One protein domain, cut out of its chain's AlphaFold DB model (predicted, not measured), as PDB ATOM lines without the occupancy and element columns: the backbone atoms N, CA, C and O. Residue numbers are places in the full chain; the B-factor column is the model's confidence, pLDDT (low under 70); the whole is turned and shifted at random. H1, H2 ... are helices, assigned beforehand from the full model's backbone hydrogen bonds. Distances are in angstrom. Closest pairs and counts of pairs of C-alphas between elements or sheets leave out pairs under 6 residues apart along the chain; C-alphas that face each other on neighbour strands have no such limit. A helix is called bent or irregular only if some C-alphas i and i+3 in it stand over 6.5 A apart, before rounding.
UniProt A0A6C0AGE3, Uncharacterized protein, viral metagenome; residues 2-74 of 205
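AT A GLANCE: This is residues 2 to 74 of the 205 residues of an uncharacterized protein of viral metagenome (UniProt A0A6C0AGE3). The chain is wound in three stacked turns, a short solenoid: H1 with H2, then H3 with H4, then H5 with H6. The short helices H1, H3 and H5 form a row along one side, and the longer H2, H4 and H6 form a second row along the other. The printed part has 73 residues with six named helices, H1 to H6 in order, and no named strand; the class is all helix. The whole is compact, with a radius of gyration of the C-alphas of 11.4 A, and elongated, spanning 32 by 19 by 16 A.

HOW THE PARTS SIT: H2, residues 10 to 23, and H4, residues 41 to 46, are close but not clearly touching, the same way at a shallow tilt of 21 degrees; their closest C-alphas, Glu 17 and Leu 43, are 6.7 A apart. H4 touches H6, residues 60 to 68, the same way at 37 degrees, only just steep; the closest C-alphas, Leu 41 and Ile 62, are 6.0 A apart. With residues 12 to 16 alone, H2 only just touches H1, residues 3 to 6, and only at the corner, with 3 pairs of C-alphas within 8 A, the closest Leu 6 and Ala 12 at 5.9 A. H3, residues 31 to 35, touches H5, residues 53 to 56; the closest C-alphas, Ser 35 and Ala 56, are 4.5 A apart. In H3 and H4 every O i to N i+4 pair is within hydrogen-bond range, in H2 8 of 10, in H6 2 of 5 beside 3 of 6 O i to N i+3 pairs; H1 and H5 are too short for an i+4 pair.

IN THESE COORDINATES: H2 is 20.6 A long from C-alpha 10 at (-50.616, 8.261, -40.328), and H6 14.5 A, ending at C-alpha 68 at (-37.748, 20.003, -54.557). Both are irregular: C-alphas 11 and 14 are 7.2 A apart, C-alphas 61 and 64 7.7 A. H4 measures 8.7 A, H3 5.9 A, H1 5.2 A and H5 4.6 A.

THE WHOLE: The two C-alphas farthest apart, Leu 22 and Gln 74, are 33.3 A apart. The printed part has no cut, no link is long, and no printed residue is under 70 in pLDDT.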
ATOM      1  N   HIS A   2     -64.449   3.115 -46.213       81.75
ATOM      2  CA  HIS A   2     -64.309   4.523 -46.622       81.75
ATOM      3  C   HIS A   2     -62.825   4.926 -46.638       81.75
ATOM      4  O   HIS A   2     -62.296   5.426 -45.642       81.75
ATOM      5  N   TRP A   3     -62.134   4.667 -47.752       85.06
ATOM      6  CA  TRP A   3     -60.682   4.876 -47.893       85.06
ATOM      7  C   TRP A   3     -60.240   6.318 -47.630       85.06
ATOM      8  O   TRP A   3     -59.180   6.542 -47.043       85.06
ATOM      9  N   GLY A   4     -61.101   7.291 -47.934       82.94
ATOM     10  CA  GLY A   4     -60.864   8.697 -47.613       82.94
ATOM     11  C   GLY A   4     -60.628   8.990 -46.125       82.94
ATOM     12  O   GLY A   4     -59.813   9.846 -45.795       82.94
ATOM     13  N   ILE A   5     -61.263   8.251 -45.206       86.25
ATOM     14  CA  ILE A   5     -61.058   8.452 -43.757       86.25
ATOM     15  C   ILE A   5     -59.671   7.948 -43.341       86.25
ATOM     16  O   ILE A   5     -58.994   8.566 -42.518       86.25
ATOM     17  N   LEU A   6     -59.221   6.843 -43.942       93.44
ATOM     18  CA  LEU A   6     -57.911   6.259 -43.662       93.44
ATOM     19  C   LEU A   6     -56.764   7.155 -44.141       93.44
ATOM     20  O   LEU A   6     -55.709   7.150 -43.518       93.44
ATOM     21  N   CYS A   7     -56.984   7.980 -45.167       94.44
ATOM     22  CA  CYS A   7     -55.999   8.939 -45.678       94.44
ATOM     23  C   CYS A   7     -55.503   9.929 -44.615       94.44
ATOM     24  O   CYS A   7     -54.370  10.396 -44.694       94.44
ATOM     25  N   LYS A   8     -56.319  10.225 -43.596       93.62
ATOM     26  CA  LYS A   8     -55.936  11.098 -42.479       93.62
ATOM     27  C   LYS A   8     -55.114  10.375 -41.404       93.62
ATOM     28  O   LYS A   8     -54.461  11.034 -40.603       93.62
ATOM     29  N   ASN A   9     -55.163   9.044 -41.345       95.00
ATOM     30  CA  ASN A   9     -54.496   8.265 -40.308       95.00
ATOM     31  C   ASN A   9     -53.036   7.974 -40.711       95.00
ATOM     32  O   ASN A   9     -52.816   7.211 -41.655       95.00
ATOM     33  N   PRO A  10     -52.024   8.503 -39.997       94.69
ATOM     34  CA  PRO A  10     -50.616   8.261 -40.328       94.69
ATOM     35  C   PRO A  10     -50.213   6.784 -40.249       94.69
ATOM     36  O   PRO A  10     -49.321   6.344 -40.971       94.69
ATOM     37  N   ASN A  11     -50.903   5.995 -39.421       96.06
ATOM     38  CA  ASN A  11     -50.649   4.562 -39.266       96.06
ATOM     39  C   ASN A  11     -51.307   3.719 -40.367       96.06
ATOM     40  O   ASN A  11     -51.004   2.537 -40.497       96.06
ATOM     41  N   ALA A  12     -52.217   4.301 -41.153       95.94
ATOM     42  CA  ALA A  12     -52.868   3.606 -42.257       95.94
ATOM     43  C   ALA A  12     -52.090   3.721 -43.578       95.94
ATOM     44  O   ALA A  12     -52.442   3.028 -44.530       95.94
ATOM     45  N   ILE A  13     -51.037   4.546 -43.652       95.88
ATOM     46  CA  ILE A  13     -50.272   4.750 -44.892       95.88
ATOM     47  C   ILE A  13     -49.749   3.433 -45.493       95.88
ATOM     48  O   ILE A  13     -50.041   3.208 -46.667       95.88
ATOM     49  N   PRO A  14     -49.135   2.497 -44.735       96.31
ATOM     50  CA  PRO A  14     -48.669   1.233 -45.316       96.31
ATOM     51  C   PRO A  14     -49.795   0.390 -45.941       96.31
ATOM     52  O   PRO A  14     -49.602  -0.286 -46.956       96.31
ATOM     53  N   LEU A  15     -51.001   0.446 -45.363       95.81
ATOM     54  CA  LEU A  15     -52.186  -0.216 -45.914       95.81
ATOM     55  C   LEU A  15     -52.641   0.456 -47.216       95.81
ATOM     56  O   LEU A  15     -52.985  -0.239 -48.172       95.81
ATOM     57  N   LEU A  16     -52.635   1.792 -47.269       95.56
ATOM     58  CA  LEU A  16     -52.976   2.546 -48.477       95.56
ATOM     59  C   LEU A  16     -51.966   2.285 -49.599       95.56
ATOM     60  O   LEU A  16     -52.378   2.056 -50.733       95.56
ATOM     61  N   GLU A  17     -50.670   2.240 -49.288       95.38
ATOM     62  CA  GLU A  17     -49.618   1.880 -50.244       95.38
ATOM     63  C   GLU A  17     -49.823   0.468 -50.798       95.38
ATOM     64  O   GLU A  17     -49.803   0.273 -52.015       95.38
ATOM     65  N   SER A  18     -50.095  -0.503 -49.917       94.69
ATOM     66  CA  SER A  18     -50.363  -1.893 -50.304       94.69
ATOM     67  C   SER A  18     -51.594  -2.002 -51.205       94.69
ATOM     68  O   SER A  18     -51.555  -2.675 -52.231       94.69
ATOM     69  N   ARG A  19     -52.680  -1.294 -50.869       93.25
ATOM     70  CA  ARG A  19     -53.889  -1.234 -51.702       93.25
ATOM     71  C   ARG A  19     -53.574  -0.662 -53.078       93.25
ATOM     72  O   ARG A  19     -53.906  -1.290 -54.073       93.25
ATOM     73  N   VAL A  20     -52.932   0.504 -53.136       95.19
ATOM     74  CA  VAL A  20     -52.591   1.167 -54.402       95.19
ATOM     75  C   VAL A  20     -51.684   0.286 -55.258       95.19
ATOM     76  O   VAL A  20     -51.844   0.254 -56.474       95.19
ATOM     77  N   ALA A  21     -50.757  -0.457 -54.648       94.50
ATOM     78  CA  ALA A  21     -49.914  -1.413 -55.360       94.50
ATOM     79  C   ALA A  21     -50.708  -2.597 -55.943       94.50
ATOM     80  O   ALA A  21     -50.362  -3.077 -57.019       94.50
ATOM     81  N   LEU A  22     -51.763  -3.052 -55.258       95.00
ATOM     82  CA  LEU A  22     -52.610  -4.168 -55.696       95.00
ATOM     83  C   LEU A  22     -53.663  -3.762 -56.733       95.00
ATOM     84  O   LEU A  22     -53.909  -4.514 -57.672       95.00
ATOM     85  N   THR A  23     -54.317  -2.614 -56.553       93.38
ATOM     86  CA  THR A  23     -55.477  -2.215 -57.368       93.38
ATOM     87  C   THR A  23     -55.144  -1.178 -58.434       93.38
ATOM     88  O   THR A  23     -55.881  -1.062 -59.407       93.38
ATOM     89  N   GLY A  24     -54.079  -0.390 -58.251       92.31
ATOM     90  CA  GLY A  24     -53.772   0.772 -59.090       92.31
ATOM     91  C   GLY A  24     -54.762   1.937 -58.956       92.31
ATOM     92  O   GLY A  24     -54.565   2.973 -59.584       92.31
ATOM     93  N   ASP A  25     -55.805   1.795 -58.138       91.00
ATOM     94  CA  ASP A  25     -56.877   2.778 -58.017       91.00
ATOM     95  C   ASP A  25     -56.509   3.903 -57.037       91.00
ATOM     96  O   ASP A  25     -56.347   3.693 -55.827       91.00
ATOM     97  N   LEU A  26     -56.403   5.111 -57.591       93.62
ATOM     98  CA  LEU A  26     -56.054   6.346 -56.891       93.62
ATOM     99  C   LEU A  26     -57.262   7.249 -56.622       93.62
ATOM    100  O   LEU A  26     -57.108   8.228 -55.889       93.62
ATOM    101  N   ASP A  27     -58.419   6.967 -57.224       91.31
ATOM    102  CA  ASP A  27     -59.558   7.889 -57.236       91.31
ATOM    103  C   ASP A  27     -60.396   7.775 -55.954       91.31
ATOM    104  O   ASP A  27     -61.004   8.751 -55.523       91.31
ATOM    105  N   GLU A  28     -60.350   6.629 -55.269       89.19
ATOM    106  CA  GLU A  28     -60.946   6.462 -53.932       89.19
ATOM    107  C   GLU A  28     -60.117   7.105 -52.794       89.19
ATOM    108  O   GLU A  28     -60.517   7.051 -51.624       89.19
ATOM    109  N   LEU A  29     -58.948   7.687 -53.098       94.44
ATOM    110  CA  LEU A  29     -58.082   8.332 -52.109       94.44
ATOM    111  C   LEU A  29     -58.356   9.832 -51.995       94.44
ATOM    112  O   LEU A  29     -58.359  10.576 -52.974       94.44
ATOM    113  N   GLU A  30     -58.465  10.302 -50.756       95.81
ATOM    114  CA  GLU A  30     -58.650  11.719 -50.455       95.81
ATOM    115  C   GLU A  30     -57.301  12.433 -50.343       95.81
ATOM    116  O   GLU A  30     -56.684  12.521 -49.275       95.81
ATOM    117  N   TRP A  31     -56.839  12.972 -51.470       96.31
ATOM    118  CA  TRP A  31     -55.520  13.598 -51.601       96.31
ATOM    119  C   TRP A  31     -55.320  14.857 -50.760       96.31
ATOM    120  O   TRP A  31     -54.184  15.181 -50.411       96.31
ATOM    121  N   ILE A  32     -56.403  15.544 -50.389       95.69
ATOM    122  CA  ILE A  32     -56.353  16.641 -49.414       95.69
ATOM    123  C   ILE A  32     -55.819  16.117 -48.074       95.69
ATOM    124  O   ILE A  32     -54.859  16.666 -47.533       95.69
ATOM    125  N   TRP A  33     -56.385  15.013 -47.573       95.69
ATOM    126  CA  TRP A  33     -55.975  14.421 -46.299       95.69
ATOM    127  C   TRP A  33     -54.605  13.762 -46.375       95.69
ATOM    128  O   TRP A  33     -53.832  13.902 -45.431       95.69
ATOM    129  N   LEU A  34     -54.276  13.108 -47.494       96.50
ATOM    130  CA  LEU A  34     -52.934  12.558 -47.702       96.50
ATOM    131  C   LEU A  34     -51.866  13.649 -47.709       96.50
ATOM    132  O   LEU A  34     -50.834  13.475 -47.077       96.50
ATOM    133  N   SER A  35     -52.114  14.781 -48.371       97.38
ATOM    134  CA  SER A  35     -51.132  15.874 -48.448       97.38
ATOM    135  C   SER A  35     -50.771  16.410 -47.059       97.38
ATOM    136  O   SER A  35     -49.599  16.648 -46.775       97.38
ATOM    137  N   ALA A  36     -51.755  16.509 -46.161       96.00
ATOM    138  CA  ALA A  36     -51.547  16.918 -44.773       96.00
ATOM    139  C   ALA A  36     -51.020  15.799 -43.847       96.00
ATOM    140  O   ALA A  36     -50.738  16.062 -42.679       96.00
ATOM    141  N   ASN A  37     -50.922  14.550 -44.312       95.81
ATOM    142  CA  ASN A  37     -50.597  13.414 -43.453       95.81
ATOM    143  C   ASN A  37     -49.071  13.266 -43.259       95.81
ATOM    144  O   ASN A  37     -48.352  13.054 -44.239       95.81
ATOM    145  N   PRO A  38     -48.565  13.290 -42.009       94.31
ATOM    146  CA  PRO A  38     -47.130  13.285 -41.708       94.31
ATOM    147  C   PRO A  38     -46.358  12.073 -42.233       94.31
ATOM    148  O   PRO A  38     -45.171  12.190 -42.517       94.31
ATOM    149  N   ASN A  39     -47.027  10.935 -42.432       95.56
ATOM    150  CA  ASN A  39     -46.384   9.713 -42.913       95.56
ATOM    151  C   ASN A  39     -46.601   9.470 -44.412       95.56
ATOM    152  O   ASN A  39     -46.130   8.467 -44.937       95.56
ATOM    153  N   ALA A  40     -47.321  10.349 -45.117       96.25
ATOM    154  CA  ALA A  40     -47.697  10.128 -46.513       96.25
ATOM    155  C   ALA A  40     -46.604  10.489 -47.529       96.25
ATOM    156  O   ALA A  40     -46.841  10.331 -48.726       96.25
ATOM    157  N   LEU A  41     -45.423  10.944 -47.088       96.62
ATOM    158  CA  LEU A  41     -44.314  11.320 -47.974       96.62
ATOM    159  C   LEU A  41     -44.040  10.267 -49.074       96.62
ATOM    160  O   LEU A  41     -44.047  10.670 -50.237       96.62
ATOM    161  N   PRO A  42     -43.907   8.952 -48.788       95.69
ATOM    162  CA  PRO A  42     -43.643   7.952 -49.831       95.69
ATOM    163  C   PRO A  42     -44.722   7.904 -50.923       95.69
ATOM    164  O   PRO A  42     -44.427   7.808 -52.117       95.69
ATOM    165  N   LEU A  43     -45.993   8.028 -50.526       95.75
ATOM    166  CA  LEU A  43     -47.114   8.015 -51.460       95.75
ATOM    167  C   LEU A  43     -47.187   9.321 -52.267       95.75
ATOM    168  O   LEU A  43     -47.463   9.290 -53.465       95.75
ATOM    169  N   LEU A  44     -46.910  10.463 -51.633       96.94
ATOM    170  CA  LEU A  44     -46.901  11.776 -52.284       96.94
ATOM    171  C   LEU A  44     -45.745  11.899 -53.289       96.94
ATOM    172  O   LEU A  44     -45.952  12.426 -54.381       96.94
ATOM    173  N   GLU A  45     -44.567  11.342 -52.986       96.00
ATOM    174  CA  GLU A  45     -43.433  11.286 -53.923       96.00
ATOM    175  C   GLU A  45     -43.755  10.472 -55.182       96.00
ATOM    176  O   GLU A  45     -43.328  10.833 -56.279       96.00
ATOM    177  N   LYS A  46     -44.544   9.398 -55.051       95.81
ATOM    178  CA  LYS A  46     -44.954   8.565 -56.189       95.81
ATOM    179  C   LYS A  46     -45.968   9.261 -57.104       95.81
ATOM    180  O   LYS A  46     -46.019   8.969 -58.299       95.81
ATOM    181  N   TYR A  47     -46.767  10.182 -56.566       96.06
ATOM    182  CA  TYR A  47     -47.868  10.826 -57.288       96.06
ATOM    183  C   TYR A  47     -47.864  12.358 -57.118       96.06
ATOM    184  O   TYR A  47     -48.842  12.933 -56.632       96.06
ATOM    185  N   PRO A  48     -46.810  13.060 -57.578       95.12
ATOM    186  CA  PRO A  48     -46.628  14.491 -57.321       95.12
ATOM    187  C   PRO A  48     -47.753  15.364 -57.895       95.12
ATOM    188  O   PRO A  48     -48.144  16.361 -57.299       95.12
ATOM    189  N   HIS A  49     -48.350  14.952 -59.017       95.56
ATOM    190  CA  HIS A  49     -49.462  15.656 -59.666       95.56
ATOM    191  C   HIS A  49     -50.779  15.620 -58.865       95.56
ATOM    192  O   HIS A  49     -51.730  16.322 -59.211       95.56
ATOM    193  N   ARG A  50     -50.870  14.786 -57.822       96.56
ATOM    194  CA  ARG A  50     -52.045  14.710 -56.944       96.56
ATOM    195  C   ARG A  50     -51.887  15.531 -55.663       96.56
ATOM    196  O   ARG A  50     -52.879  15.718 -54.955       96.56
ATOM    197  N   ILE A  51     -50.684  16.033 -55.377       97.25
ATOM    198  CA  ILE A  51     -50.398  16.790 -54.159       97.25
ATOM    199  C   ILE A  51     -51.266  18.050 -54.120       97.25
ATOM    200  O   ILE A  51     -51.372  18.809 -55.084       97.25
ATOM    201  N   LYS A  52     -51.901  18.273 -52.972       97.75
ATOM    202  CA  LYS A  52     -52.617  19.508 -52.663       97.75
ATOM    203  C   LYS A  52     -51.702  20.373 -51.813       97.75
ATOM    204  O   LYS A  52     -51.694  20.258 -50.591       97.75
ATOM    205  N   TRP A  53     -50.912  21.221 -52.470       97.50
ATOM    206  CA  TRP A  53     -49.818  21.961 -51.833       97.50
ATOM    207  C   TRP A  53     -50.251  22.865 -50.679       97.50
ATOM    208  O   TRP A  53     -49.545  22.939 -49.679       97.50
ATOM    209  N   SER A  54     -51.457  23.436 -50.737       95.62
ATOM    210  CA  SER A  54     -52.035  24.187 -49.614       95.62
ATOM    211  C   SER A  54     -52.183  23.379 -48.324       95.62
ATOM    212  O   SER A  54     -52.084  23.941 -47.240       95.62
ATOM    213  N   PHE A  55     -52.374  22.065 -48.435       96.38
ATOM    214  CA  PHE A  55     -52.450  21.140 -47.305       96.38
ATOM    215  C   PHE A  55     -51.108  20.452 -47.035       96.38
ATOM    216  O   PHE A  55     -50.810  20.097 -45.900       96.38
ATOM    217  N   ALA A  56     -50.271  20.283 -48.060       97.06
ATOM    218  CA  ALA A  56     -48.917  19.773 -47.883       97.06
ATOM    219  C   ALA A  56     -48.058  20.747 -47.068       97.06
ATOM    220  O   ALA A  56     -47.339  20.326 -46.178       97.06
ATOM    221  N   SER A  57     -48.167  22.059 -47.276       97.00
ATOM    222  CA  SER A  57     -47.360  23.034 -46.529       97.00
ATOM    223  C   SER A  57     -47.661  23.105 -45.022       97.00
ATOM    224  O   SER A  57     -46.903  23.734 -44.293       97.00
ATOM    225  N   SER A  58     -48.710  22.438 -44.526       95.31
ATOM    226  CA  SER A  58     -48.931  22.221 -43.085       95.31
ATOM    227  C   SER A  58     -48.355  20.898 -42.560       95.31
ATOM    228  O   SER A  58     -48.555  20.562 -41.399       95.31
ATOM    229  N   ASN A  59     -47.684  20.111 -43.401       95.38
ATOM    230  CA  ASN A  59     -47.144  18.798 -43.069       95.38
ATOM    231  C   ASN A  59     -45.619  18.880 -42.842       95.38
ATOM    232  O   ASN A  59     -44.876  19.031 -43.813       95.38
ATOM    233  N   PRO A  60     -45.118  18.730 -41.601       94.38
ATOM    234  CA  PRO A  60     -43.680  18.812 -41.329       94.38
ATOM    235  C   PRO A  60     -42.879  17.680 -41.992       94.38
ATOM    236  O   PRO A  60     -41.728  17.878 -42.369       94.38
ATOM    237  N   GLY A  61     -43.492  16.513 -42.223       94.81
ATOM    238  CA  GLY A  61     -42.854  15.382 -42.903       94.81
ATOM    239  C   GLY A  61     -42.618  15.606 -44.400       94.81
ATOM    240  O   GLY A  61     -41.925  14.816 -45.037       94.81
ATOM    241  N   ILE A  62     -43.171  16.681 -44.978       95.75
ATOM    242  CA  ILE A  62     -43.099  16.963 -46.415       95.75
ATOM    243  C   ILE A  62     -41.963  17.914 -46.801       95.75
ATOM    244  O   ILE A  62     -41.784  18.176 -47.989       95.75
ATOM    245  N   VAL A  63     -41.159  18.395 -45.842       96.94
ATOM    246  CA  VAL A  63     -40.018  19.296 -46.105       96.94
ATOM    247  C   VAL A  63     -39.137  18.837 -47.276       96.94
ATOM    248  O   VAL A  63     -38.893  19.661 -48.159       96.94
ATOM    249  N   PRO A  64     -38.740  17.551 -47.400       96.44
ATOM    250  CA  PRO A  64     -37.951  17.097 -48.549       96.44
ATOM    251  C   PRO A  64     -38.632  17.316 -49.909       96.44
ATOM    252  O   PRO A  64     -37.962  17.525 -50.920       96.44
ATOM    253  N   LEU A  65     -39.967  17.275 -49.958       96.44
ATOM    254  CA  LEU A  65     -40.739  17.583 -51.161       96.44
ATOM    255  C   LEU A  65     -40.900  19.089 -51.383       96.44
ATOM    256  O   LEU A  65     -40.873  19.509 -52.540       96.44
ATOM    257  N   LEU A  66     -41.023  19.896 -50.322       97.06
ATOM    258  CA  LEU A  66     -41.025  21.362 -50.433       97.06
ATOM    259  C   LEU A  66     -39.704  21.866 -51.021       97.06
ATOM    260  O   LEU A  66     -39.726  22.680 -51.939       97.06
ATOM    261  N   GLU A  67     -38.565  21.319 -50.582       96.88
ATOM    262  CA  GLU A  67     -37.244  21.675 -51.123       96.88
ATOM    263  C   GLU A  67     -37.133  21.426 -52.633       96.88
ATOM    264  O   GLU A  67     -36.539  22.222 -53.360       96.88
ATOM    265  N   LYS A  68     -37.730  20.336 -53.125       96.69
ATOM    266  CA  LYS A  68     -37.748  20.003 -54.557       96.69
ATOM    267  C   LYS A  68     -38.734  20.870 -55.355       96.69
ATOM    268  O   LYS A  68     -38.624  20.932 -56.576       96.69
ATOM    269  N   ASN A  69     -39.691  21.525 -54.691       97.06
ATOM    270  CA  ASN A  69     -40.824  22.216 -55.318       97.06
ATOM    271  C   ASN A  69     -41.057  23.612 -54.712       97.06
ATOM    272  O   ASN A  69     -42.182  23.972 -54.381       97.06
ATOM    273  N   ILE A  70     -40.001  24.424 -54.610       97.25
ATOM    274  CA  ILE A  70     -40.023  25.757 -53.969       97.25
ATOM    275  C   ILE A  70     -41.167  26.668 -54.451       97.25
ATOM    276  O   ILE A  70     -41.721  27.434 -53.667       97.25
ATOM    277  N   ARG A  71     -41.564  26.572 -55.726       96.88
ATOM    278  CA  ARG A  71     -42.650  27.386 -56.304       96.88
ATOM    279  C   ARG A  71     -44.046  27.027 -55.794       96.88
ATOM    280  O   ARG A  71     -44.951  27.842 -55.911       96.88
ATOM    281  N   GLU A  72     -44.216  25.825 -55.261       97.50
ATOM    282  CA  GLU A  72     -45.497  25.320 -54.762       97.50
ATOM    283  C   GLU A  72     -45.691  25.599 -53.264       97.50
ATOM    284  O   GLU A  72     -46.795  25.462 -52.724       97.50
ATOM    285  N   VAL A  73     -44.616  25.999 -52.580       97.62
ATOM    286  CA  VAL A  73     -44.594  26.225 -51.137       97.62
ATOM    287  C   VAL A  73     -45.546  27.355 -50.765       97.62
ATOM    288  O   VAL A  73     -45.398  28.494 -51.208       97.62
ATOM    289  N   GLN A  74     -46.498  27.056 -49.884       97.38
ATOM    290  CA  GLN A  74     -47.306  28.079 -49.233       97.38
ATOM    291  C   GLN A  74     -46.553  28.606 -48.005       97.38
ATOM    292  O   GLN A  74     -46.724  28.101 -46.895       97.38
TER     293      GLN A  74